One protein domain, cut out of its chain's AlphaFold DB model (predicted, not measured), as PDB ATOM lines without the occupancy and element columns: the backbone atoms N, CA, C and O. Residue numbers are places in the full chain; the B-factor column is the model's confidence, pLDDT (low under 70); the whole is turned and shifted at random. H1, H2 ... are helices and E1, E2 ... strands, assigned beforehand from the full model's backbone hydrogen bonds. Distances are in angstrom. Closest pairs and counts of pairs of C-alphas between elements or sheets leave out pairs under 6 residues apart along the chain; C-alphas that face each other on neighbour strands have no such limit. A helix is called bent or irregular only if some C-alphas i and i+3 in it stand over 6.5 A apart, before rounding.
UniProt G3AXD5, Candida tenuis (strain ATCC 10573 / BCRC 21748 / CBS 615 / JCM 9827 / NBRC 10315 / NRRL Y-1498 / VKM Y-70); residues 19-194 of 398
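AT A GLANCE: This is residues 19 to 194 of the 398 residues of a protein of Candida tenuis (strain ATCC 10573 / BCRC 21748 / CBS 615 / JCM 9827 / NBRC 10315 / NRRL Y-1498 / VKM Y-70) (UniProt G3AXD5). Two lobes sit at the two ends of one long helix, H4: a small three-stranded sheet, E1 E2 E3, with H5 and H6 packed on it at one end, and a group of helices, the hairpin of H1 and H2 with H3, H7 and H8, at the other. H4 runs along the longest axis, and residues 168 to 173 lead back from the sheet lobe to H7 in the helical one. The printed part has 176 residues, with named elements in the order H1 H2 H3 H4 E1 E2 E3 H5 H6 H7 H8; the sheet's order is E1 E2 E3, antiparallel, and the class is mostly helix. The whole is compact, with a radius of gyration of the C-alphas of 17.8 A and spans of 53 by 39 by 28 A.

IN THESE COORDINATES: Begin at C-alpha 110, (197.503, 116.940, 124.576), where E1, residues 110 to 115, sets out; E2 is residues 120 to 125, 16.4 A long, and E3 residues 130 to 132. Find H4 from C-alpha 76, (155.485, 119.223, 131.104), to C-alpha 102, (191.213, 116.950, 136.188), 36.2 A, with a kink of 27 degrees near residue 89; it is neither bent nor irregular, but only just, C-alphas 85 and 88 being 6.3 A apart. H5 is residues 135 to 143, H6 residues 158 to 167. H1 is residues 25 to 39, 21.2 A; H2 residues 52 to 65, 20.0 A; H3 residues 71 to 74; H7 residues 174 to 188, 19.0 A; H8 residues 190 to 193. H3 and H7 are only just irregular: C-alphas 71 and 74 are 6.6 A apart, 179 and 182 6.9 A.

HOW THE PARTS SIT: The strands form a meander, each the antiparallel neighbour of the one before: look for N 111 and O 124 at 2.8 A, and N 125 and O 130 at 2.9 A. H4 and H6 are on one face of the sheet, making two layers; H6 stands up from it, with the C-alphas of Phe 121 and Phe 166 closest to each other at 4.9 A, and H5 only grazes it. H5 and H6 form a helical hairpin, closest at C-alphas 142 and 163, 7.1 A. H4 touches H6 with residues 90 to 94 alone, about perpendicular at 74 degrees, closest at C-alphas 93 and 158, 7.3 A. In the helical hairpin H1 and H2, C-alphas 34 and 58 come closest at 5.9 A, a shallow tilt of 31 degrees, opposite ways. H2 only just touches H4, with 3 pairs of C-alphas within 8 A, the closest 55 and 76, 6.2 A; H2 also touches H3, closest at C-alphas 59 and 74, 5.3 A. H7 touches H1 at a steep tilt of 56 degrees, closest at C-alphas 36 and 181, 5.9 A, and touches H8 only at the corner, closest at C-alphas 186 and 192, 5.3 A. Every O i to N i+4 pair is within hydrogen-bond range in H1, H2 and H5, against 21 of 23 in H4, 5 of 6 in H6 and 8 of 11 in H7; H3 and H8 are too short for such a pair.

THE WHOLE: The two C-alphas farthest apart, those of Tyr 71 and Ala 127, are 53.7 A apart. The printed part has no cut, and the links H1 to H2 and H5 to H6 are long. Look for pLDDT under 70 at residues 19 to 22 and 67 to 72 of this model.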
ATOM      1  N   LYS A  19     162.121 114.939 114.460       47.84
ATOM      2  CA  LYS A  19     162.478 114.986 115.890       47.84
ATOM      3  C   LYS A  19     163.396 116.158 116.260       47.84
ATOM      4  O   LYS A  19     163.201 116.783 117.296       47.84
ATOM      5  N   TYR A  20     164.336 116.511 115.387       44.44
ATOM      6  CA  TYR A  20     165.292 117.602 115.602       44.44
ATOM      7  C   TYR A  20     164.738 118.968 115.166       44.44
ATOM      8  O   TYR A  20     165.273 119.992 115.570       44.44
ATOM      9  N   LYS A  21     163.631 119.007 114.402       54.47
ATOM     10  CA  LYS A  21     162.819 120.232 114.253       54.47
ATOM     11  C   LYS A  21     162.148 120.663 115.565       54.47
ATOM     12  O   LYS A  21     161.839 121.837 115.736       54.47
ATOM     13  N   ARG A  22     161.874 119.711 116.465       66.62
ATOM     14  CA  ARG A  22     161.172 119.949 117.740       66.62
ATOM     15  C   ARG A  22     162.133 120.344 118.862       66.62
ATOM     16  O   ARG A  22     161.844 121.276 119.607       66.62
ATOM     17  N   TRP A  23     163.275 119.668 118.937       79.12
ATOM     18  CA  TRP A  23     164.335 119.921 119.913       79.12
ATOM     19  C   TRP A  23     165.668 120.118 119.193       79.12
ATOM     20  O   TRP A  23     166.436 119.173 119.001       79.12
ATOM     21  N   SER A  24     165.904 121.338 118.713       82.50
ATOM     22  CA  SER A  24     167.216 121.740 118.203       82.50
ATOM     23  C   SER A  24     168.143 122.117 119.368       82.50
ATOM     24  O   SER A  24     167.647 122.454 120.444       82.50
ATOM     25  N   PRO A  25     169.473 122.150 119.175       83.25
ATOM     26  CA  PRO A  25     170.395 122.597 120.222       83.25
ATOM     27  C   PRO A  25     170.065 123.980 120.806       83.25
ATOM     28  O   PRO A  25     170.179 124.196 122.009       83.25
ATOM     29  N   LYS A  26     169.553 124.906 119.984       84.62
ATOM     30  CA  LYS A  26     169.068 126.212 120.464       84.62
ATOM     31  C   LYS A  26     167.821 126.105 121.343       84.62
ATOM     32  O   LYS A  26     167.653 126.912 122.251       84.62
ATOM     33  N   MET A  27     166.945 125.129 121.094       89.19
ATOM     34  CA  MET A  27     165.815 124.850 121.987       89.19
ATOM     35  C   MET A  27     166.276 124.228 123.306       89.19
ATOM     36  O   MET A  27     165.669 124.518 124.332       89.19
ATOM     37  N   ASP A  28     167.356 123.441 123.301       91.38
ATOM     38  CA  ASP A  28     167.970 122.925 124.532       91.38
ATOM     39  C   ASP A  28     168.506 124.084 125.380       91.38
ATOM     40  O   ASP A  28     168.127 124.224 126.543       91.38
ATOM     41  N   GLN A  29     169.291 124.977 124.765       90.50
ATOM     42  CA  GLN A  29     169.771 126.213 125.395       90.50
ATOM     43  C   GLN A  29     168.617 127.048 125.950       90.50
ATOM     44  O   GLN A  29     168.666 127.521 127.084       90.50
ATOM     45  N   PHE A  30     167.550 127.214 125.166       92.06
ATOM     46  CA  PHE A  30     166.403 128.001 125.591       92.06
ATOM     47  C   PHE A  30     165.634 127.342 126.741       92.06
ATOM     48  O   PHE A  30     165.237 128.037 127.669       92.06
ATOM     49  N   LEU A  31     165.467 126.016 126.739       94.69
ATOM     50  CA  LEU A  31     164.859 125.297 127.858       94.69
ATOM     51  C   LEU A  31     165.663 125.488 129.149       94.69
ATOM     52  O   LEU A  31     165.069 125.779 130.185       94.69
ATOM     53  N   ILE A  32     166.991 125.361 129.090       94.56
ATOM     54  CA  ILE A  32     167.844 125.566 130.269       94.56
ATOM     55  C   ILE A  32     167.790 127.007 130.753       94.56
ATOM     56  O   ILE A  32     167.636 127.231 131.950       94.56
ATOM     57  N   LYS A  33     167.782 127.978 129.838       91.94
ATOM     58  CA  LYS A  33     167.568 129.382 130.190       91.94
ATOM     59  C   LYS A  33     166.238 129.600 130.918       91.94
ATOM     60  O   LYS A  33     166.213 130.273 131.936       91.94
ATOM     61  N   LEU A  34     165.144 129.001 130.444       93.69
ATOM     62  CA  LEU A  34     163.834 129.120 131.097       93.69
ATOM     63  C   LEU A  34     163.802 128.451 132.479       93.69
ATOM     64  O   LEU A  34     163.095 128.917 133.368       93.69
ATOM     65  N   LEU A  35     164.541 127.356 132.668       94.44
ATOM     66  CA  LEU A  35     164.698 126.720 133.978       94.44
ATOM     67  C   LEU A  35     165.548 127.581 134.919       94.44
ATOM     68  O   LEU A  35     165.199 127.715 136.088       94.44
ATOM     69  N   SER A  36     166.603 128.215 134.409       91.62
ATOM     70  CA  SER A  36     167.381 129.215 135.147       91.62
ATOM     71  C   SER A  36     166.522 130.435 135.512       91.62
ATOM     72  O   SER A  36     166.572 130.892 136.650       91.62
ATOM     73  N   ASP A  37     165.640 130.910 134.625       90.44
ATOM     74  CA  ASP A  37     164.677 131.979 134.942       90.44
ATOM     75  C   ASP A  37     163.752 131.577 136.109       90.44
ATOM     76  O   ASP A  37     163.398 132.411 136.943       90.44
ATOM     77  N   VAL A  38     163.380 130.292 136.207       91.69
ATOM     78  CA  VAL A  38     162.637 129.767 137.363       91.69
ATOM     79  C   VAL A  38     163.482 129.816 138.628       91.69
ATOM     80  O   VAL A  38     162.973 130.304 139.635       91.69
ATOM     81  N   VAL A  39     164.748 129.395 138.591       90.12
ATOM     82  CA  VAL A  39     165.668 129.499 139.740       90.12
ATOM     83  C   VAL A  39     165.771 130.950 140.223       90.12
ATOM     84  O   VAL A  39     165.574 131.230 141.403       90.12
ATOM     85  N   HIS A  40     165.960 131.889 139.299       88.12
ATOM     86  CA  HIS A  40     166.067 133.319 139.591       88.12
ATOM     87  C   HIS A  40     164.747 133.995 139.973       88.12
ATOM     88  O   HIS A  40     164.754 135.163 140.362       88.12
ATOM     89  N   SER A  41     163.611 133.301 139.879       87.88
ATOM     90  CA  SER A  41     162.328 133.842 140.339       87.88
ATOM     91  C   SER A  41     162.138 133.766 141.855       87.88
ATOM     92  O   SER A  41     161.268 134.457 142.387       87.88
ATOM     93  N   TYR A  42     162.975 132.983 142.540       85.25
ATOM     94  CA  TYR A  42     163.012 132.860 143.996       85.25
ATOM     95  C   TYR A  42     164.062 133.798 144.602       85.25
ATOM     96  O   TYR A  42     164.951 134.303 143.903       85.25
ATOM     97  N   ALA A  43     163.966 134.047 145.910       80.75
ATOM     98  CA  ALA A  43     165.057 134.688 146.636       80.75
ATOM     99  C   ALA A  43     166.291 133.766 146.666       80.75
ATOM    100  O   ALA A  43     166.164 132.547 146.618       80.75
ATOM    101  N   LYS A  44     167.498 134.335 146.785       75.56
ATOM    102  CA  LYS A  44     168.761 133.570 146.738       75.56
ATOM    103  C   LYS A  44     168.859 132.455 147.796       75.56
ATOM    104  O   LYS A  44     169.559 131.471 147.581       75.56
ATOM    105  N   GLU A  45     168.186 132.630 148.929       75.19
ATOM    106  CA  GLU A  45     168.180 131.685 150.055       75.19
ATOM    107  C   GLU A  45     166.977 130.729 150.031       75.19
ATOM    108  O   GLU A  45     166.924 129.768 150.798       75.19
ATOM    109  N   GLU A  46     166.010 130.969 149.146       82.25
ATOM    110  CA  GLU A  46     164.864 130.089 148.972       82.25
ATOM    111  C   GLU A  46     165.217 128.918 148.059       82.25
ATOM    112  O   GLU A  46     165.984 129.042 147.103       82.25
ATOM    113  N   ARG A  47     164.613 127.759 148.333       83.56
ATOM    114  CA  ARG A  47     164.757 126.592 147.464       83.56
ATOM    115  C   ARG A  47     163.817 126.727 146.265       83.56
ATOM    116  O   ARG A  47     162.599 126.711 146.468       83.56
ATOM    117  N   PRO A  48     164.337 126.842 145.031       87.12
ATOM    118  CA  PRO A  48     163.496 126.958 143.853       87.12
ATOM    119  C   PRO A  48     162.731 125.657 143.601       87.12
ATOM    120  O   PRO A  48     163.253 124.562 143.798       87.12
ATOM    121  N   GLN A  49     161.484 125.773 143.145       87.88
ATOM    122  CA  GLN A  49     160.622 124.618 142.883       87.88
ATOM    123  C   GLN A  49     159.935 124.696 141.519       87.88
ATOM    124  O   GLN A  49     159.393 125.736 141.119       87.88
ATOM    125  N   LEU A  50     159.856 123.544 140.849       90.44
ATOM    126  CA  LEU A  50     159.160 123.352 139.574       90.44
ATOM    127  C   LEU A  50     157.655 123.112 139.766       90.44
ATOM    128  O   LEU A  50     157.100 122.064 139.423       90.44
ATOM    129  N   ASN A  51     156.976 124.119 140.315       90.50
ATOM    130  CA  ASN A  51     155.532 124.096 140.540       90.50
ATOM    131  C   ASN A  51     154.717 124.265 139.234       90.50
ATOM    132  O   ASN A  51     155.247 124.471 138.137       90.50
ATOM    133  N   LYS A  52     153.383 124.202 139.340       89.88
ATOM    134  CA  LYS A  52     152.467 124.341 138.191       89.88
ATOM    135  C   LYS A  52     152.665 125.659 137.423       89.88
ATOM    136  O   LYS A  52     152.564 125.660 136.196       89.88
ATOM    137  N   LYS A  53     152.967 126.765 138.117       89.94
ATOM    138  CA  LYS A  53     153.204 128.087 137.508       89.94
ATOM    139  C   LYS A  53     154.522 128.113 136.729       89.94
ATOM    140  O   LYS A  53     154.532 128.610 135.605       89.94
ATOM    141  N   ALA A  54     155.585 127.532 137.282       92.00
ATOM    142  CA  ALA A  54     156.878 127.388 136.617       92.00
ATOM    143  C   ALA A  54     156.751 126.568 135.322       92.00
ATOM    144  O   ALA A  54     157.145 127.032 134.253       92.00
ATOM    145  N   TRP A  55     156.093 125.405 135.374       93.62
ATOM    146  CA  TRP A  55     155.858 124.597 134.171       93.62
ATOM    147  C   TRP A  55     154.979 125.302 133.140       93.62
ATOM    148  O   TRP A  55     155.274 125.253 131.947       93.62
ATOM    149  N   ALA A  56     153.921 125.993 133.574       90.75
ATOM    150  CA  ALA A  56     153.092 126.779 132.667       90.75
ATOM    151  C   ALA A  56     153.903 127.883 131.971       90.75
ATOM    152  O   ALA A  56     153.730 128.096 130.771       90.75
ATOM    153  N   TYR A  57     154.798 128.561 132.693       92.56
ATOM    154  CA  TYR A  57     155.721 129.541 132.125       92.56
ATOM    155  C   TYR A  57     156.638 128.903 131.070       92.56
ATOM    156  O   TYR A  57     156.584 129.314 129.910       92.56
ATOM    157  N   ILE A  58     157.379 127.847 131.425       93.50
ATOM    158  CA  ILE A  58     158.323 127.159 130.527       93.50
ATOM    159  C   ILE A  58     157.617 126.683 129.249       93.50
ATOM    160  O   ILE A  58     158.002 127.041 128.136       93.50
ATOM    161  N   CYS A  59     156.532 125.918 129.396       90.88
ATOM    162  CA  CYS A  59     155.805 125.338 128.269       90.88
ATOM    163  C   CYS A  59     155.194 126.403 127.345       90.88
ATOM    164  O   CYS A  59     155.132 126.196 126.133       90.88
ATOM    165  N   ASN A  60     154.712 127.527 127.891       88.62
ATOM    166  CA  ASN A  60     154.193 128.626 127.074       88.62
ATOM    167  C   ASN A  60     155.320 129.327 126.304       88.62
ATOM    168  O   ASN A  60     155.156 129.582 125.114       88.62
ATOM    169  N   GLN A  61     156.459 129.599 126.945       89.88
ATOM    170  CA  GLN A  61     157.591 130.271 126.298       89.88
ATOM    171  C   GLN A  61     158.182 129.436 125.157       89.88
ATOM    172  O   GLN A  61     158.411 129.961 124.070       89.88
ATOM    173  N   LEU A  62     158.336 128.121 125.349       89.50
ATOM    174  CA  LEU A  62     158.784 127.210 124.288       89.50
ATOM    175  C   LEU A  62     157.825 127.200 123.086       89.50
ATOM    176  O   LEU A  62     158.269 127.251 121.940       89.50
ATOM    177  N   ARG A  63     156.506 127.194 123.334       85.81
ATOM    178  CA  ARG A  63     155.487 127.259 122.269       85.81
ATOM    179  C   ARG A  63     155.515 128.579 121.507       85.81
ATOM    180  O   ARG A  63     155.341 128.570 120.296       85.81
ATOM    181  N   ILE A  64     155.738 129.695 122.200       84.44
ATOM    182  CA  ILE A  64     155.871 131.011 121.563       84.44
ATOM    183  C   ILE A  64     157.137 131.064 120.699       84.44
ATOM    184  O   ILE A  64     157.099 131.612 119.603       84.44
ATOM    185  N   ALA A  65     158.243 130.486 121.175       84.81
ATOM    186  CA  ALA A  65     159.514 130.482 120.456       84.81
ATOM    187  C   ALA A  65     159.512 129.587 119.207       84.81
ATOM    188  O   ALA A  65     160.225 129.880 118.252       84.81
ATOM    189  N   ASN A  66     158.713 128.517 119.196       80.38
ATOM    190  CA  ASN A  66     158.620 127.602 118.060       80.38
ATOM    191  C   ASN A  66     157.152 127.245 117.738       80.38
ATOM    192  O   ASN A  66     156.710 126.115 117.990       80.38
ATOM    193  N   PRO A  67     156.379 128.199 117.178       69.62
ATOM    194  CA  PRO A  67     154.935 128.058 116.973       69.62
ATOM    195  C   PRO A  67     154.572 127.003 115.919       69.62
ATOM    196  O   PRO A  67     153.453 126.498 115.907       69.62
ATOM    197  N   GLU A  68     155.519 126.625 115.057       65.69
ATOM    198  CA  GLU A  68     155.333 125.597 114.026       65.69
ATOM    199  C   GLU A  68     155.360 124.167 114.588       65.69
ATOM    200  O   GLU A  68     155.093 123.193 113.870       65.69
ATOM    201  N   THR A  69     155.689 123.983 115.869       67.06
ATOM    202  CA  THR A  69     155.656 122.666 116.518       67.06
ATOM    203  C   THR A  69     154.252 122.291 116.973       67.06
ATOM    204  O   THR A  69     153.383 123.127 117.190       67.06
ATOM    205  N   VAL A  70     153.976 120.986 117.053       61.62
ATOM    206  CA  VAL A  70     152.659 120.502 117.497       61.62
ATOM    207  C   VAL A  70     152.482 120.927 118.951       61.62
ATOM    208  O   VAL A  70     153.429 120.782 119.716       61.62
ATOM    209  N   TYR A  71     151.295 121.383 119.359       58.09
ATOM    210  CA  TYR A  71     151.035 121.836 120.737       58.09
ATOM    211  C   TYR A  71     151.528 120.843 121.811       58.09
ATOM    212  O   TYR A  71     152.106 121.242 122.820       58.09
ATOM    213  N   ALA A  72     151.389 119.539 121.549       66.00
ATOM    214  CA  ALA A  72     151.846 118.454 122.423       66.00
ATOM    215  C   ALA A  72     153.382 118.350 122.589       66.00
ATOM    216  O   ALA A  72     153.857 117.621 123.458       66.00
ATOM    217  N   THR A  73     154.162 119.070 121.780       71.38
ATOM    218  CA  THR A  73     155.634 119.016 121.772       71.38
ATOM    219  C   THR A  73     156.235 119.593 123.047       71.38
ATOM    220  O   THR A  73     157.209 119.045 123.551       71.38
ATOM    221  N   TYR A  74     155.646 120.652 123.604       84.69
ATOM    222  CA  TYR A  74     156.160 121.334 124.797       84.69
ATOM    223  C   TYR A  74     155.167 121.240 125.954       84.69
ATOM    224  O   TYR A  74     154.719 122.240 126.513       84.69
ATOM    225  N   THR A  75     154.794 120.008 126.291       87.81
ATOM    226  CA  THR A  75     154.098 119.681 127.541       87.81
ATOM    227  C   THR A  75     155.108 119.488 128.671       87.81
ATOM    228  O   THR A  75     156.286 119.238 128.403       87.81
ATOM    229  N   LYS A  76     154.652 119.549 129.932       91.25
ATOM    230  CA  LYS A  76     155.485 119.223 131.104       91.25
ATOM    231  C   LYS A  76     156.179 117.870 130.912       91.25
ATOM    232  O   LYS A  76     157.396 117.800 131.006       91.25
ATOM    233  N   TYR A  77     155.408 116.839 130.557       87.88
ATOM    234  CA  TYR A  77     155.927 115.493 130.318       87.88
ATOM    235  C   TYR A  77     157.023 115.473 129.244       87.88
ATOM    236  O   TYR A  77     158.115 114.985 129.501       87.88
ATOM    237  N   SER A  78     156.780 116.068 128.071       88.31
ATOM    238  CA  SER A  78     157.778 116.115 126.990       88.31
ATOM    239  C   SER A  78     159.061 116.846 127.406       88.31
ATOM    240  O   SER A  78     160.159 116.376 127.117       88.31
ATOM    241  N   CYS A  79     158.941 117.960 128.137       91.75
ATOM    242  CA  CYS A  79     160.105 118.688 128.649       91.75
ATOM    243  C   CYS A  79     160.889 117.845 129.662       91.75
ATOM    244  O   CYS A  79     162.109 117.792 129.577       91.75
ATOM    245  N   GLN A  80     160.206 117.155 130.581       91.75
ATOM    246  CA  GLN A  80     160.846 116.265 131.557       91.75
ATOM    247  C   GLN A  80     161.564 115.093 130.876       91.75
ATOM    248  O   GLN A  80     162.719 114.821 131.191       91.75
ATOM    249  N   GLN A  81     160.920 114.450 129.900       89.44
ATOM    250  CA  GLN A  81     161.514 113.363 129.115       89.44
ATOM    251  C   GLN A  81     162.751 113.830 128.338       89.44
ATOM    252  O   GLN A  81     163.766 113.140 128.293       89.44
ATOM    253  N   HIS A  82     162.695 115.025 127.754       90.94
ATOM    254  CA  HIS A  82     163.836 115.598 127.046       90.94
ATOM    255  C   HIS A  82     164.982 115.978 127.993       90.94
ATOM    256  O   HIS A  82     166.147 115.705 127.697       90.94
ATOM    257  N   LEU A  83     164.659 116.547 129.160       93.44
ATOM    258  CA  LEU A  83     165.644 116.865 130.194       93.44
ATOM    259  C   LEU A  83     166.401 115.619 130.638       93.44
ATOM    260  O   LEU A  83     167.626 115.640 130.612       93.44
ATOM    261  N   ILE A  84     165.704 114.535 130.979       89.56
ATOM    262  CA  ILE A  84     166.355 113.331 131.506       89.56
ATOM    263  C   ILE A  84     167.098 112.544 130.414       89.56
ATOM    264  O   ILE A  84     168.253 112.160 130.593       89.56
ATOM    265  N   HIS A  85     166.490 112.336 129.242       87.19
ATOM    266  CA  HIS A  85     167.056 111.431 128.235       87.19
ATOM    267  C   HIS A  85     168.048 112.094 127.280       87.19
ATOM    268  O   HIS A  85     168.851 111.391 126.662       87.19
ATOM    269  N   VAL A  86     168.010 113.420 127.136       89.56
ATOM    270  CA  VAL A  86     168.885 114.136 126.199       89.56
ATOM    271  C   VAL A  86     169.854 115.028 126.952       89.56
ATOM    272  O   VAL A  86     171.057 114.779 126.922       89.56
ATOM    273  N   ILE A  87     169.348 116.053 127.634       92.94
ATOM    274  CA  ILE A  87     170.188 117.064 128.290       92.94
ATOM    275  C   ILE A  87     171.015 116.438 129.410       92.94
ATOM    276  O   ILE A  87     172.230 116.609 129.449       92.94
ATOM    277  N   HIS A  88     170.381 115.667 130.286       92.25
ATOM    278  CA  HIS A  88     171.042 115.081 131.439       92.25
ATOM    279  C   HIS A  88     172.017 113.966 131.038       92.25
ATOM    280  O   HIS A  88     173.118 113.880 131.575       92.25
ATOM    281  N   ASN A  89     171.693 113.173 130.014       88.75
ATOM    282  CA  ASN A  89     172.645 112.216 129.439       88.75
ATOM    283  C   ASN A  89     173.875 112.900 128.818       88.75
ATOM    284  O   ASN A  89     174.997 112.427 128.990       88.75
ATOM    285  N   ARG A  90     173.700 114.042 128.141       91.19
ATOM    286  CA  ARG A  90     174.830 114.864 127.672       91.19
ATOM    287  C   ARG A  90     175.621 115.443 128.839       91.19
ATOM    288  O   ARG A  90     176.844 115.466 128.780       91.19
ATOM    289  N   TYR A  91     174.946 115.851 129.907       92.69
ATOM    290  CA  TYR A  91     175.603 116.303 131.125       92.69
ATOM    291  C   TYR A  91     176.440 115.188 131.779       92.69
ATOM    292  O   TYR A  91     177.562 115.452 132.188       92.69
ATOM    293  N   LYS A  92     175.976 113.928 131.801       90.69
ATOM    294  CA  LYS A  92     176.779 112.773 132.264       90.69
ATOM    295  C   LYS A  92     178.074 112.603 131.458       90.69
ATOM    296  O   LYS A  92     179.136 112.370 132.038       90.69
ATOM    297  N   LEU A  93     178.006 112.763 130.135       91.25
ATOM    298  CA  LEU A  93     179.183 112.755 129.257       91.25
ATOM    299  C   LEU A  93     180.123 113.925 129.561       91.25
ATOM    300  O   LEU A  93     181.311 113.711 129.786       91.25
ATOM    301  N   TRP A  94     179.585 115.145 129.630       92.94
ATOM    302  CA  TRP A  94     180.340 116.344 129.997       92.94
ATOM    303  C   TRP A  94     181.044 116.180 131.352       92.94
ATOM    304  O   TRP A  94     182.234 116.452 131.473       92.94
ATOM    305  N   TYR A  95     180.334 115.659 132.350       90.88
ATOM    306  CA  TYR A  95     180.849 115.399 133.691       90.88
ATOM    307  C   TYR A  95     181.993 114.379 133.672       90.88
ATOM    308  O   TYR A  95     183.027 114.584 134.305       90.88
ATOM    309  N   THR A  96     181.845 113.306 132.889       90.00
ATOM    310  CA  THR A  96     182.899 112.297 132.697       90.00
ATOM    311  C   THR A  96     184.154 112.920 132.080       90.00
ATOM    312  O   THR A  96     185.262 112.665 132.548       90.00
ATOM    313  N   LEU A  97     183.990 113.789 131.075       91.62
ATOM    314  CA  LEU A  97     185.096 114.524 130.454       91.62
ATOM    315  C   LEU A  97     185.759 115.497 131.438       91.62
ATOM    316  O   LEU A  97     186.983 115.561 131.498       91.62
ATOM    317  N   MET A  98     184.977 116.208 132.251       90.75
ATOM    318  CA  MET A  98     185.496 117.103 133.288       90.75
ATOM    319  C   MET A  98     186.347 116.361 134.319       90.75
ATOM    320  O   MET A  98     187.473 116.777 134.594       90.75
ATOM    321  N   LEU A  99     185.847 115.247 134.865       88.44
ATOM    322  CA  LEU A  99     186.611 114.431 135.810       88.44
ATOM    323  C   LEU A  99     187.885 113.876 135.173       88.44
ATOM    324  O   LEU A  99     188.944 113.905 135.798       88.44
ATOM    325  N   HIS A 100     187.796 113.415 133.924       89.12
ATOM    326  CA  HIS A 100     188.958 112.935 133.189       89.12
ATOM    327  C   HIS A 100     189.998 114.043 132.999       89.12
ATOM    328  O   HIS A 100     191.168 113.822 133.273       89.12
ATOM    329  N   SER A 101     189.583 115.256 132.615       88.88
ATOM    330  CA  SER A 101     190.501 116.389 132.434       88.88
ATOM    331  C   SER A 101     191.257 116.771 133.710       88.88
ATOM    332  O   SER A 101     192.428 117.128 133.645       88.88
ATOM    333  N   LYS A 102     190.611 116.654 134.879       84.44
ATOM    334  CA  LYS A 102     191.213 116.950 136.188       84.44
ATOM    335  C   LYS A 102     192.266 115.917 136.594       84.44
ATOM    336  O   LYS A 102     193.220 116.265 137.282       84.44
ATOM    337  N   ASN A 103     192.073 114.667 136.177       82.56
ATOM    338  CA  ASN A 103     192.918 113.529 136.540       82.56
ATOM    339  C   ASN A 103     193.848 113.087 135.396       82.56
ATOM    340  O   ASN A 103     194.474 112.035 135.499       82.56
ATOM    341  N   ALA A 104     193.899 113.842 134.295       79.56
ATOM    342  CA  ALA A 104     194.683 113.488 133.122       79.56
ATOM    343  C   ALA A 104     196.185 113.538 133.431       79.56
ATOM    344  O   ALA A 104     196.655 114.427 134.141       79.56
ATOM    345  N   ASP A 105     196.932 112.584 132.873       77.31
ATOM    346  CA  ASP A 105     198.385 112.530 133.019       77.31
ATOM    347  C   ASP A 105     199.029 113.741 132.307       77.31
ATOM    348  O   ASP A 105     198.865 113.892 131.090       77.31
ATOM    349  N   PRO A 106     199.773 114.600 133.031       72.44
ATOM    350  CA  PRO A 106     200.438 115.766 132.453       72.44
ATOM    351  C   PRO A 106     201.576 115.408 131.485       72.44
ATOM    352  O   PRO A 106     202.176 116.304 130.905       72.44
ATOM    353  N   ASN A 107     201.906 114.131 131.293       73.88
ATOM    354  CA  ASN A 107     202.929 113.706 130.336       73.88
ATOM    355  C   ASN A 107     202.363 113.352 128.950       73.88
ATOM    356  O   ASN A 107     203.127 113.048 128.033       73.88
ATOM    357  N   VAL A 108     201.039 113.387 128.769       77.81
ATOM    358  CA  VAL A 108     200.400 113.105 127.476       77.81
ATOM    359  C   VAL A 108     200.360 114.380 126.637       77.81
ATOM    360  O   VAL A 108     199.962 115.435 127.125       77.81
ATOM    361  N   GLY A 109     200.775 114.293 125.367       84.81
ATOM    362  CA  GLY A 109     201.052 115.454 124.504       84.81
ATOM    363  C   GLY A 109     199.923 116.486 124.387       84.81
ATOM    364  O   GLY A 109     200.209 117.675 124.237       84.81
ATOM    365  N   TYR A 110     198.666 116.058 124.526       90.50
ATOM    366  CA  TYR A 110     197.503 116.940 124.576       90.50
ATOM    367  C   TYR A 110     196.684 116.721 125.849       90.50
ATOM    368  O   TYR A 110     196.463 115.592 126.284       90.50
ATOM    369  N   SER A 111     196.153 117.815 126.382       92.50
ATOM    370  CA  SER A 111     195.141 117.850 127.437       92.50
ATOM    371  C   SER A 111     193.949 118.696 126.980       92.50
ATOM    372  O   SER A 111     193.943 119.254 125.881       92.50
ATOM    373  N   PHE A 112     192.895 118.777 127.789       93.56
ATOM    374  CA  PHE A 112     191.739 119.607 127.466       93.56
ATOM    375  C   PHE A 112     191.106 120.206 128.719       93.56
ATOM    376  O   PHE A 112     191.196 119.631 129.798       93.56
ATOM    377  N   LYS A 113     190.451 121.361 128.581       92.38
ATOM    378  CA  LYS A 113     189.717 122.025 129.673       92.38
ATOM    379  C   LYS A 113     188.396 122.595 129.189       92.38
ATOM    380  O   LYS A 113     188.291 123.035 128.046       92.38
ATOM    381  N   TRP A 114     187.393 122.622 130.059       92.81
ATOM    382  CA  TRP A 114     186.121 123.265 129.741       92.81
ATOM    383  C   TRP A 114     186.264 124.784 129.725       92.81
ATOM    384  O   TRP A 114     186.812 125.374 130.660       92.81
ATOM    385  N   ASN A 115     185.735 125.420 128.682       90.50
ATOM    386  CA  ASN A 115     185.584 126.863 128.626       90.50
ATOM    387  C   ASN A 115     184.095 127.228 128.754       90.50
ATOM    388  O   ASN A 115     183.342 127.073 127.789       90.50
ATOM    389  N   PRO A 116     183.656 127.758 129.912       86.06
ATOM    390  CA  PRO A 116     182.247 128.050 130.153       86.06
ATOM    391  C   PRO A 116     181.702 129.183 129.276       86.06
ATOM    392  O   PRO A 116     180.499 129.226 129.048       86.06
ATOM    393  N   ASN A 117     182.562 130.073 128.769       84.12
ATOM    394  CA  ASN A 117     182.147 131.179 127.903       84.12
ATOM    395  C   ASN A 117     181.919 130.716 126.459       84.12
ATOM    396  O   ASN A 117     181.067 131.263 125.766       84.12
ATOM    397  N   LEU A 118     182.685 129.718 126.007       85.31
ATOM    398  CA  LEU A 118     182.516 129.127 124.677       85.31
ATOM    399  C   LEU A 118     181.452 128.028 124.664       85.31
ATOM    400  O   LEU A 118     180.841 127.779 123.630       85.31
ATOM    401  N   GLY A 119     181.228 127.365 125.802       87.75
ATOM    402  CA  GLY A 119     180.360 126.195 125.839       87.75
ATOM    403  C   GLY A 119     180.981 124.960 125.203       87.75
ATOM    404  O   GLY A 119     180.246 124.108 124.705       87.75
ATOM    405  N   SER A 120     182.311 124.888 125.193       92.19
ATOM    406  CA  SER A 120     183.075 123.811 124.574       92.19
ATOM    407  C   SER A 120     184.356 123.507 125.350       92.19
ATOM    408  O   SER A 120     184.850 124.322 126.142       92.19
ATOM    409  N   PHE A 121     184.907 122.314 125.134       93.50
ATOM    410  CA  PHE A 121     186.247 121.976 125.594       93.50
ATOM    411  C   PHE A 121     187.296 122.543 124.641       93.50
ATOM    412  O   PHE A 121     187.193 122.428 123.422       93.50
ATOM    413  N   GLN A 122     188.337 123.124 125.222       94.00
ATOM    414  CA  GLN A 122     189.513 123.595 124.510       94.00
ATOM    415  C   GLN A 122     190.631 122.571 124.650       94.00
ATOM    416  O   GLN A 122     190.893 122.110 125.763       94.00
ATOM    417  N   ILE A 123     191.297 122.254 123.540       94.19
ATOM    418  CA  ILE A 123     192.484 121.394 123.530       94.19
ATOM    419  C   ILE A 123     193.711 122.246 123.849       94.19
ATOM    420  O   ILE A 123     193.851 123.368 123.354       94.19
ATOM    421  N   ILE A 124     194.582 121.709 124.693       93.31
ATOM    422  CA  ILE A 124     195.808 122.339 125.162       93.31
ATOM    423  C   ILE A 124     196.979 121.423 124.821       93.31
ATOM    424  O   ILE A 124     196.936 120.229 125.112       93.31
ATOM    425  N   VAL A 125     198.037 121.978 124.238       91.50
ATOM    426  CA  VAL A 125     199.314 121.275 124.089       91.50
ATOM    427  C   VAL A 125     200.013 121.260 125.442       91.50
ATOM    428  O   VAL A 125     200.253 122.306 126.039       91.50
ATOM    429  N   THR A 126     200.344 120.079 125.953       88.31
ATOM    430  CA  THR A 126     200.834 119.957 127.332       88.31
ATOM    431  C   THR A 126     202.262 120.484 127.506       88.31
ATOM    432  O   THR A 126     202.614 120.961 128.581       88.31
ATOM    433  N   ALA A 127     203.068 120.470 126.439       87.19
ATOM    434  CA  ALA A 127     204.463 120.916 126.469       87.19
ATOM    435  C   ALA A 127     204.628 122.421 126.759       87.19
ATOM    436  O   ALA A 127     205.571 122.812 127.443       87.19
ATOM    437  N   ASP A 128     203.730 123.262 126.244       88.75
ATOM    438  CA  ASP A 128     203.822 124.726 126.329       88.75
ATOM    439  C   ASP A 128     202.527 125.397 126.821       88.75
ATOM    440  O   ASP A 128     202.451 126.624 126.917       88.75
ATOM    441  N   ASN A 129     201.515 124.599 127.178       88.38
ATOM    442  CA  ASN A 129     200.198 125.043 127.632       88.38
ATOM    443  C   ASN A 129     199.476 125.949 126.612       88.38
ATOM    444  O   ASN A 129     198.649 126.791 126.983       88.38
ATOM    445  N   THR A 130     199.778 125.792 125.320       92.12
ATOM    446  CA  THR A 130     199.126 126.559 124.254       92.12
ATOM    447  C   THR A 130     197.737 126.015 123.954       92.12
ATOM    448  O   THR A 130     197.512 124.809 123.871       92.12
ATOM    449  N   VAL A 131     196.770 126.922 123.797       93.56
ATOM    450  CA  VAL A 131     195.394 126.565 123.436       93.56
ATOM    451  C   VAL A 131     195.284 126.468 121.920       93.56
ATOM    452  O   VAL A 131     195.565 127.435 121.213       93.56
ATOM    453  N   ILE A 132     194.811 125.328 121.428       92.44
ATOM    454  CA  ILE A 132     194.556 125.115 120.004       92.44
ATOM    455  C   ILE A 132     193.180 125.686 119.666       92.44
ATOM    456  O   ILE A 132     192.168 125.270 120.229       92.44
ATOM    457  N   THR A 133     193.141 126.640 118.738       89.88
ATOM    458  CA  THR A 133     191.899 127.285 118.276       89.88
ATOM    459  C   THR A 133     191.521 126.923 116.842       89.88
ATOM    460  O   THR A 133     190.399 127.193 116.427       89.88
ATOM    461  N   ASP A 134     192.447 126.350 116.070       90.88
ATOM    462  CA  ASP A 134     192.203 125.965 114.681       90.88
ATOM    463  C   ASP A 134     191.326 124.705 114.615       90.88
ATOM    464  O   ASP A 134     191.719 123.626 115.064       90.88
ATOM    465  N   GLU A 135     190.136 124.839 114.028       89.50
ATOM    466  CA  GLU A 135     189.153 123.760 113.908       89.50
ATOM    467  C   GLU A 135     189.686 122.551 113.117       89.50
ATOM    468  O   GLU A 135     189.338 121.410 113.427       89.50
ATOM    469  N   SER A 136     190.539 122.767 112.112       90.62
ATOM    470  CA  SER A 136     191.121 121.683 111.312       90.62
ATOM    471  C   SER A 136     192.090 120.834 112.138       90.62
ATOM    472  O   SER A 136     192.034 119.602 112.088       90.62
ATOM    473  N   ILE A 137     192.898 121.486 112.976       91.12
ATOM    474  CA  ILE A 137     193.833 120.829 113.893       91.12
ATOM    475  C   ILE A 137     193.054 120.087 114.982       91.12
ATOM    476  O   ILE A 137     193.329 118.918 115.242       91.12
ATOM    477  N   ILE A 138     192.032 120.724 115.563       90.88
ATOM    478  CA  ILE A 138     191.158 120.103 116.568       90.88
ATOM    479  C   ILE A 138     190.529 118.820 116.012       90.88
ATOM    480  O   ILE A 138     190.598 117.774 116.653       90.88
ATOM    481  N   LYS A 139     189.974 118.863 114.793       89.94
ATOM    482  CA  LYS A 139     189.420 117.674 114.128       89.94
ATOM    483  C   LYS A 139     190.476 116.591 113.937       89.94
ATOM    484  O   LYS A 139     190.204 115.437 114.249       89.94
ATOM    485  N   SER A 140     191.668 116.947 113.460       90.50
ATOM    486  CA  SER A 140     192.756 115.980 113.276       90.50
ATOM    487  C   SER A 140     193.146 115.294 114.586       90.50
ATOM    488  O   SER A 140     193.390 114.093 114.587       90.50
ATOM    489  N   ILE A 141     193.189 116.030 115.697       89.94
ATOM    490  CA  ILE A 141     193.546 115.489 117.015       89.94
ATOM    491  C   ILE A 141     192.455 114.551 117.542       89.94
ATOM    492  O   ILE A 141     192.762 113.469 118.039       89.94
ATOM    493  N   ILE A 142     191.188 114.954 117.416       87.44
ATOM    494  CA  ILE A 142     190.036 114.184 117.901       87.44
ATOM    495  C   ILE A 142     189.855 112.900 117.089       87.44
ATOM    496  O   ILE A 142     189.729 111.823 117.661       87.44
ATOM    497  N   TYR A 143     189.851 112.998 115.757       86.12
ATOM    498  CA  TYR A 143     189.656 111.836 114.885       86.12
ATOM    499  C   TYR A 143     190.914 110.976 114.738       86.12
ATOM    500  O   TYR A 143     190.807 109.817 114.359       86.12
ATOM    501  N   GLY A 144     192.092 111.532 115.030       83.12
ATOM    502  CA  GLY A 144     193.364 110.812 115.064       83.12
ATOM    503  C   GLY A 144     193.682 110.170 116.416       83.12
ATOM    504  O   GLY A 144     194.827 109.776 116.616       83.12
ATOM    505  N   GLU A 145     192.723 110.132 117.353       79.75
ATOM    506  CA  GLU A 145     192.840 109.499 118.682       79.75
ATOM    507  C   GLU A 145     194.065 109.960 119.498       79.75
ATOM    508  O   GLU A 145     194.545 109.274 120.395       79.75
ATOM    509  N   SER A 146     194.578 111.156 119.200       83.69
ATOM    510  CA  SER A 146     195.770 111.707 119.855       83.69
ATOM    511  C   SER A 146     195.443 112.367 121.196       83.69
ATOM    512  O   SER A 146     196.338 112.627 122.000       83.69
ATOM    513  N   LEU A 147     194.162 112.664 121.433       86.62
ATOM    514  CA  LEU A 147     193.662 113.206 122.689       86.62
ATOM    515  C   LEU A 147     193.267 112.054 123.625       86.62
ATOM    516  O   LEU A 147     192.423 111.242 123.239       86.62
ATOM    517  N   PRO A 148     193.799 111.987 124.858       85.62
ATOM    518  CA  PRO A 148     193.391 110.973 125.820       85.62
ATOM    519  C   PRO A 148     191.946 111.241 126.259       85.62
ATOM    520  O   PRO A 148     191.687 112.123 127.076       85.62
ATOM    521  N   LEU A 149     190.992 110.500 125.696       88.06
ATOM    522  CA  LEU A 149     189.569 110.593 126.021       88.06
ATOM    523  C   LEU A 149     189.127 109.377 126.853       88.06
ATOM    524  O   LEU A 149     189.592 108.263 126.609       88.06
ATOM    525  N   PRO A 150     188.208 109.551 127.822       87.94
ATOM    526  CA  PRO A 150     187.653 108.430 128.570       87.94
ATOM    527  C   PRO A 150     186.805 107.532 127.660       87.94
ATOM    528  O   PRO A 150     186.195 107.999 126.697       87.94
ATOM    529  N   SER A 151     186.685 106.247 128.011       84.50
ATOM    530  CA  SER A 151     185.751 105.353 127.318       84.50
ATOM    531  C   SER A 151     184.303 105.805 127.540       84.50
ATOM    532  O   SER A 151     183.840 105.951 128.674       84.50
ATOM    533  N   VAL A 152     183.576 106.001 126.436       84.50
ATOM    534  CA  VAL A 152     182.170 106.440 126.419       84.50
ATOM    535  C   VAL A 152     181.227 105.404 125.807       84.50
ATOM    536  O   VAL A 152     180.098 105.730 125.451       84.50
ATOM    537  N   GLU A 153     181.648 104.141 125.724       81.44
ATOM    538  CA  GLU A 153     180.857 103.036 125.151       81.44
ATOM    539  C   GLU A 153     179.507 102.837 125.849       81.44
ATOM    540  O   GLU A 153     178.520 102.439 125.233       81.44
ATOM    541  N   LYS A 154     179.442 103.181 127.140       80.56
ATOM    542  CA  LYS A 154     178.225 103.120 127.957       80.56
ATOM    543  C   LYS A 154     177.163 104.137 127.526       80.56
ATOM    544  O   LYS A 154     176.006 104.015 127.922       80.56
ATOM    545  N   PHE A 155     177.540 105.147 126.740       79.19
ATOM    546  CA  PHE A 155     176.648 106.208 126.296       79.19
ATOM    547  C   PHE A 155     176.248 105.998 124.832       79.19
ATOM    548  O   PHE A 155     177.105 106.009 123.942       79.19
ATOM    549  N   PRO A 156     174.943 105.879 124.528       73.69
ATOM    550  CA  PRO A 156     174.478 105.791 123.152       73.69
ATOM    551  C   PRO A 156     174.944 107.008 122.349       73.69
ATOM    552  O   PRO A 156     174.611 108.145 122.682       73.69
ATOM    553  N   LYS A 157     175.695 106.769 121.266       77.12
ATOM    554  CA  LYS A 157     176.311 107.823 120.433       77.12
ATOM    555  C   LYS A 157     177.302 108.719 121.191       77.12
ATOM    556  O   LYS A 157     177.514 109.856 120.774       77.12
ATOM    557  N   GLY A 158     177.923 108.202 122.255       78.88
ATOM    558  CA  GLY A 158     178.901 108.917 123.078       78.88
ATOM    559  C   GLY A 158     179.961 109.628 122.241       78.88
ATOM    560  O   GLY A 158     180.079 110.840 122.347       78.88
ATOM    561  N   ASN A 159     180.623 108.922 121.319       81.88
ATOM    562  CA  ASN A 159     181.679 109.496 120.467       81.88
ATOM    563  C   ASN A 159     181.214 110.710 119.645       81.88
ATOM    564  O   ASN A 159     181.945 111.684 119.515       81.88
ATOM    565  N   VAL A 160     179.984 110.690 119.118       84.31
ATOM    566  CA  VAL A 160     179.446 111.829 118.351       84.31
ATOM    567  C   VAL A 160     179.268 113.041 119.261       84.31
ATOM    568  O   VAL A 160     179.692 114.138 118.923       84.31
ATOM    569  N   VAL A 161     178.680 112.827 120.439       83.81
ATOM    570  CA  VAL A 161     178.430 113.896 121.411       83.81
ATOM    571  C   VAL A 161     179.740 114.442 121.984       83.81
ATOM    572  O   VAL A 161     179.865 115.650 122.153       83.81
ATOM    573  N   VAL A 162     180.722 113.574 122.251       87.75
ATOM    574  CA  VAL A 162     182.070 113.970 122.684       87.75
ATOM    575  C   VAL A 162     182.705 114.887 121.648       87.75
ATOM    576  O   VAL A 162     183.161 115.961 122.012       87.75
ATOM    577  N   ASN A 163     182.664 114.535 120.364       88.62
ATOM    578  CA  ASN A 163     183.219 115.391 119.315       88.62
ATOM    579  C   ASN A 163     182.508 116.752 119.254       88.62
ATOM    580  O   ASN A 163     183.166 117.790 119.170       88.62
ATOM    581  N   ASP A 164     181.176 116.769 119.365       88.75
ATOM    582  CA  ASP A 164     180.405 118.015 119.361       88.75
ATOM    583  C   ASP A 164     180.773 118.934 120.542       88.75
ATOM    584  O   ASP A 164     180.671 120.156 120.410       88.75
ATOM    585  N   PHE A 165     181.222 118.384 121.679       92.44
ATOM    586  CA  PHE A 165     181.685 119.171 122.827       92.44
ATOM    587  C   PHE A 165     182.979 119.956 122.561       92.44
ATOM    588  O   PHE A 165     183.255 120.908 123.287       92.44
ATOM    589  N   PHE A 166     183.766 119.588 121.550       92.44
ATOM    590  CA  PHE A 166     184.954 120.344 121.133       92.44
ATOM    591  C   PHE A 166     184.678 121.231 119.915       92.44
ATOM    592  O   PHE A 166     185.300 122.277 119.757       92.44
ATOM    593  N   LEU A 167     183.759 120.805 119.046       89.12
ATOM    594  CA  LEU A 167     183.561 121.399 117.721       89.12
ATOM    595  C   LEU A 167     182.378 122.370 117.635       89.12
ATOM    596  O   LEU A 167     182.241 123.058 116.628       89.12
ATOM    597  N   SER A 168     181.499 122.420 118.640       85.69
ATOM    598  CA  SER A 168     180.288 123.245 118.589       85.69
ATOM    599  C   SER A 168     180.050 124.056 119.862       85.69
ATOM    600  O   SER A 168     180.467 123.677 120.951       85.69
ATOM    601  N   ASP A 169     179.308 125.152 119.718       81.75
ATOM    602  CA  ASP A 169     178.823 126.029 120.795       81.75
ATOM    603  C   ASP A 169     177.459 125.581 121.361       81.75
ATOM    604  O   ASP A 169     176.847 126.236 122.216       81.75
ATOM    605  N   ASN A 170     176.967 124.432 120.893       85.38
ATOM    606  CA  ASN A 170     175.651 123.903 121.227       85.38
ATOM    607  C   ASN A 170     175.474 123.673 122.732       85.38
ATOM    608  O   ASN A 170     174.345 123.732 123.215       85.38
ATOM    609  N   PHE A 171     176.564 123.452 123.469       89.31
ATOM    610  CA  PHE A 171     176.564 123.097 124.887       89.31
ATOM    611  C   PHE A 171     176.920 124.252 125.827       89.31
ATOM    612  O   PHE A 171     177.200 124.015 127.001       89.31
ATOM    613  N   SER A 172     176.847 125.501 125.362       87.50
ATOM    614  CA  SER A 172     176.986 126.704 126.207       87.50
ATOM    615  C   SER A 172     176.116 126.682 127.465       87.50
ATOM    616  O   SER A 172     176.549 127.133 128.521       87.50
ATOM    617  N   TYR A 173     174.947 126.046 127.395       89.69
ATOM    618  CA  TYR A 173     174.044 125.877 128.531       89.69
ATOM    619  C   TYR A 173     174.541 124.920 129.628       89.69
ATOM    620  O   TYR A 173     173.902 124.834 130.674       89.69
ATOM    621  N   MET A 174     175.621 124.156 129.422       91.56
ATOM    622  CA  MET A 174     176.071 123.167 130.416       91.56
ATOM    623  C   MET A 174     176.543 123.808 131.715       91.56
ATOM    624  O   MET A 174     176.321 123.237 132.782       91.56
ATOM    625  N   SER A 175     177.133 125.000 131.639       89.12
ATOM    626  CA  SER A 175     177.545 125.758 132.823       89.12
ATOM    627  C   SER A 175     176.327 126.175 133.658       89.12
ATOM    628  O   SER A 175     176.294 125.909 134.859       89.12
ATOM    629  N   ASP A 176     175.296 126.734 133.012       88.19
ATOM    630  CA  ASP A 176     174.021 127.109 133.648       88.19
ATOM    631  C   ASP A 176     173.326 125.875 134.240       88.19
ATOM    632  O   ASP A 176     172.822 125.882 135.368       88.19
ATOM    633  N   TYR A 177     173.340 124.776 133.480       92.81
ATOM    634  CA  TYR A 177     172.758 123.518 133.910       92.81
ATOM    635  C   TYR A 177     173.441 122.990 135.172       92.81
ATOM    636  O   TYR A 177     172.757 122.674 136.140       92.81
ATOM    637  N   HIS A 178     174.774 122.940 135.187       91.38
ATOM    638  CA  HIS A 178     175.564 122.470 136.323       91.38
ATOM    639  C   HIS A 178     175.363 123.334 137.575       91.38
ATOM    640  O   HIS A 178     175.148 122.802 138.665       91.38
ATOM    641  N   ASN A 179     175.441 124.658 137.424       87.31
ATOM    642  CA  ASN A 179     175.499 125.581 138.553       87.31
ATOM    643  C   ASN A 179     174.142 125.830 139.225       87.31
ATOM    644  O   ASN A 179     174.106 126.019 140.449       87.31
ATOM    645  N   GLU A 180     173.066 125.889 138.434       87.50
ATOM    646  CA  GLU A 180     171.759 126.395 138.875       87.50
ATOM    647  C   GLU A 180     170.624 125.394 138.681       87.50
ATOM    648  O   GLU A 180     169.855 125.143 139.610       87.50
ATOM    649  N   VAL A 181     170.497 124.822 137.482       92.44
ATOM    650  CA  VAL A 181     169.313 124.024 137.130       92.44
ATOM    651  C   VAL A 181     169.370 122.631 137.745       92.44
ATOM    652  O   VAL A 181     168.366 122.154 138.268       92.44
ATOM    653  N   LEU A 182     170.524 121.971 137.696       92.44
ATOM    654  CA  LEU A 182     170.680 120.609 138.186       92.44
ATOM    655  C   LEU A 182     170.387 120.477 139.693       92.44
ATOM    656  O   LEU A 182     169.615 119.582 140.024       92.44
ATOM    657  N   PRO A 183     170.858 121.366 140.594       89.75
ATOM    658  CA  PRO A 183     170.453 121.334 142.003       89.75
ATOM    659  C   PRO A 183     168.930 121.363 142.205       89.75
ATOM    660  O   PRO A 183     168.386 120.541 142.935       89.75
ATOM    661  N   MET A 184     168.221 122.247 141.491       91.81
ATOM    662  CA  MET A 184     166.753 122.316 141.537       91.81
ATOM    663  C   MET A 184     166.094 121.027 141.014       91.81
ATOM    664  O   MET A 184     165.054 120.601 141.524       91.81
ATOM    665  N   LEU A 185     166.665 120.415 139.971       92.94
ATOM    666  CA  LEU A 185     166.159 119.160 139.411       92.94
ATOM    667  C   LEU A 185     166.361 117.987 140.371       92.94
ATOM    668  O   LEU A 185     165.434 117.202 140.522       92.94
ATOM    669  N   ILE A 186     167.510 117.907 141.044       90.94
ATOM    670  CA  ILE A 186     167.811 116.883 142.054       90.94
ATOM    671  C   ILE A 186     166.816 116.954 143.215       90.94
ATOM    672  O   ILE A 186     166.270 115.929 143.616       90.94
ATOM    673  N   ASP A 187     166.532 118.162 143.710       88.00
ATOM    674  CA  ASP A 187     165.546 118.377 144.775       88.00
ATOM    675  C   ASP A 187     164.130 117.952 144.350       88.00
ATOM    676  O   ASP A 187     163.324 117.522 145.176       88.00
ATOM    677  N   SER A 188     163.812 118.083 143.058       87.56
ATOM    678  CA  SER A 188     162.497 117.736 142.509       87.56
ATOM    679  C   SER A 188     162.358 116.248 142.174       87.56
ATOM    680  O   SER A 188     161.262 115.699 142.266       87.56
ATOM    681  N   ASP A 189     163.439 115.617 141.719       89.25
ATOM    682  CA  ASP A 189     163.492 114.235 141.256       89.25
ATOM    683  C   ASP A 189     164.911 113.668 141.490       89.25
ATOM    684  O   ASP A 189     165.854 114.016 140.770       89.25
ATOM    685  N   PRO A 190     165.087 112.765 142.472       88.00
ATOM    686  CA  PRO A 190     166.396 112.201 142.799       88.00
ATOM    687  C   PRO A 190     167.056 111.395 141.671       88.00
ATOM    688  O   PRO A 190     168.258 111.144 141.743       88.00
ATOM    689  N   SER A 191     166.327 111.006 140.616       87.81
ATOM    690  CA  SER A 191     166.911 110.293 139.467       87.81
ATOM    691  C   SER A 191     168.016 111.095 138.761       87.81
ATOM    692  O   SER A 191     168.929 110.512 138.176       87.81
ATOM    693  N   TYR A 192     168.016 112.427 138.893       89.44
ATOM    694  CA  TYR A 192     169.088 113.289 138.383       89.44
ATOM    695  C   TYR A 192     170.428 113.129 139.129       89.44
ATOM    696  O   TYR A 192     171.455 113.586 138.631       89.44
ATOM    697  N   MET A 193     170.457 112.468 140.295       87.06
ATOM    698  CA  MET A 193     171.701 112.092 140.987       87.06
ATOM    699  C   MET A 193     172.245 110.725 140.562       87.06
ATOM    700  O   MET A 193     173.387 110.381 140.884       87.06
ATOM    701  N   GLU A 194     171.453 109.929 139.847       83.81
ATOM    702  CA  GLU A 194     171.821 108.561 139.512       83.81
ATOM    703  C   GLU A 194     173.058 108.531 138.600       83.81
ATOM    704  O   GLU A 194     173.063 109.065 137.486       83.81
TER     705      GLU A 194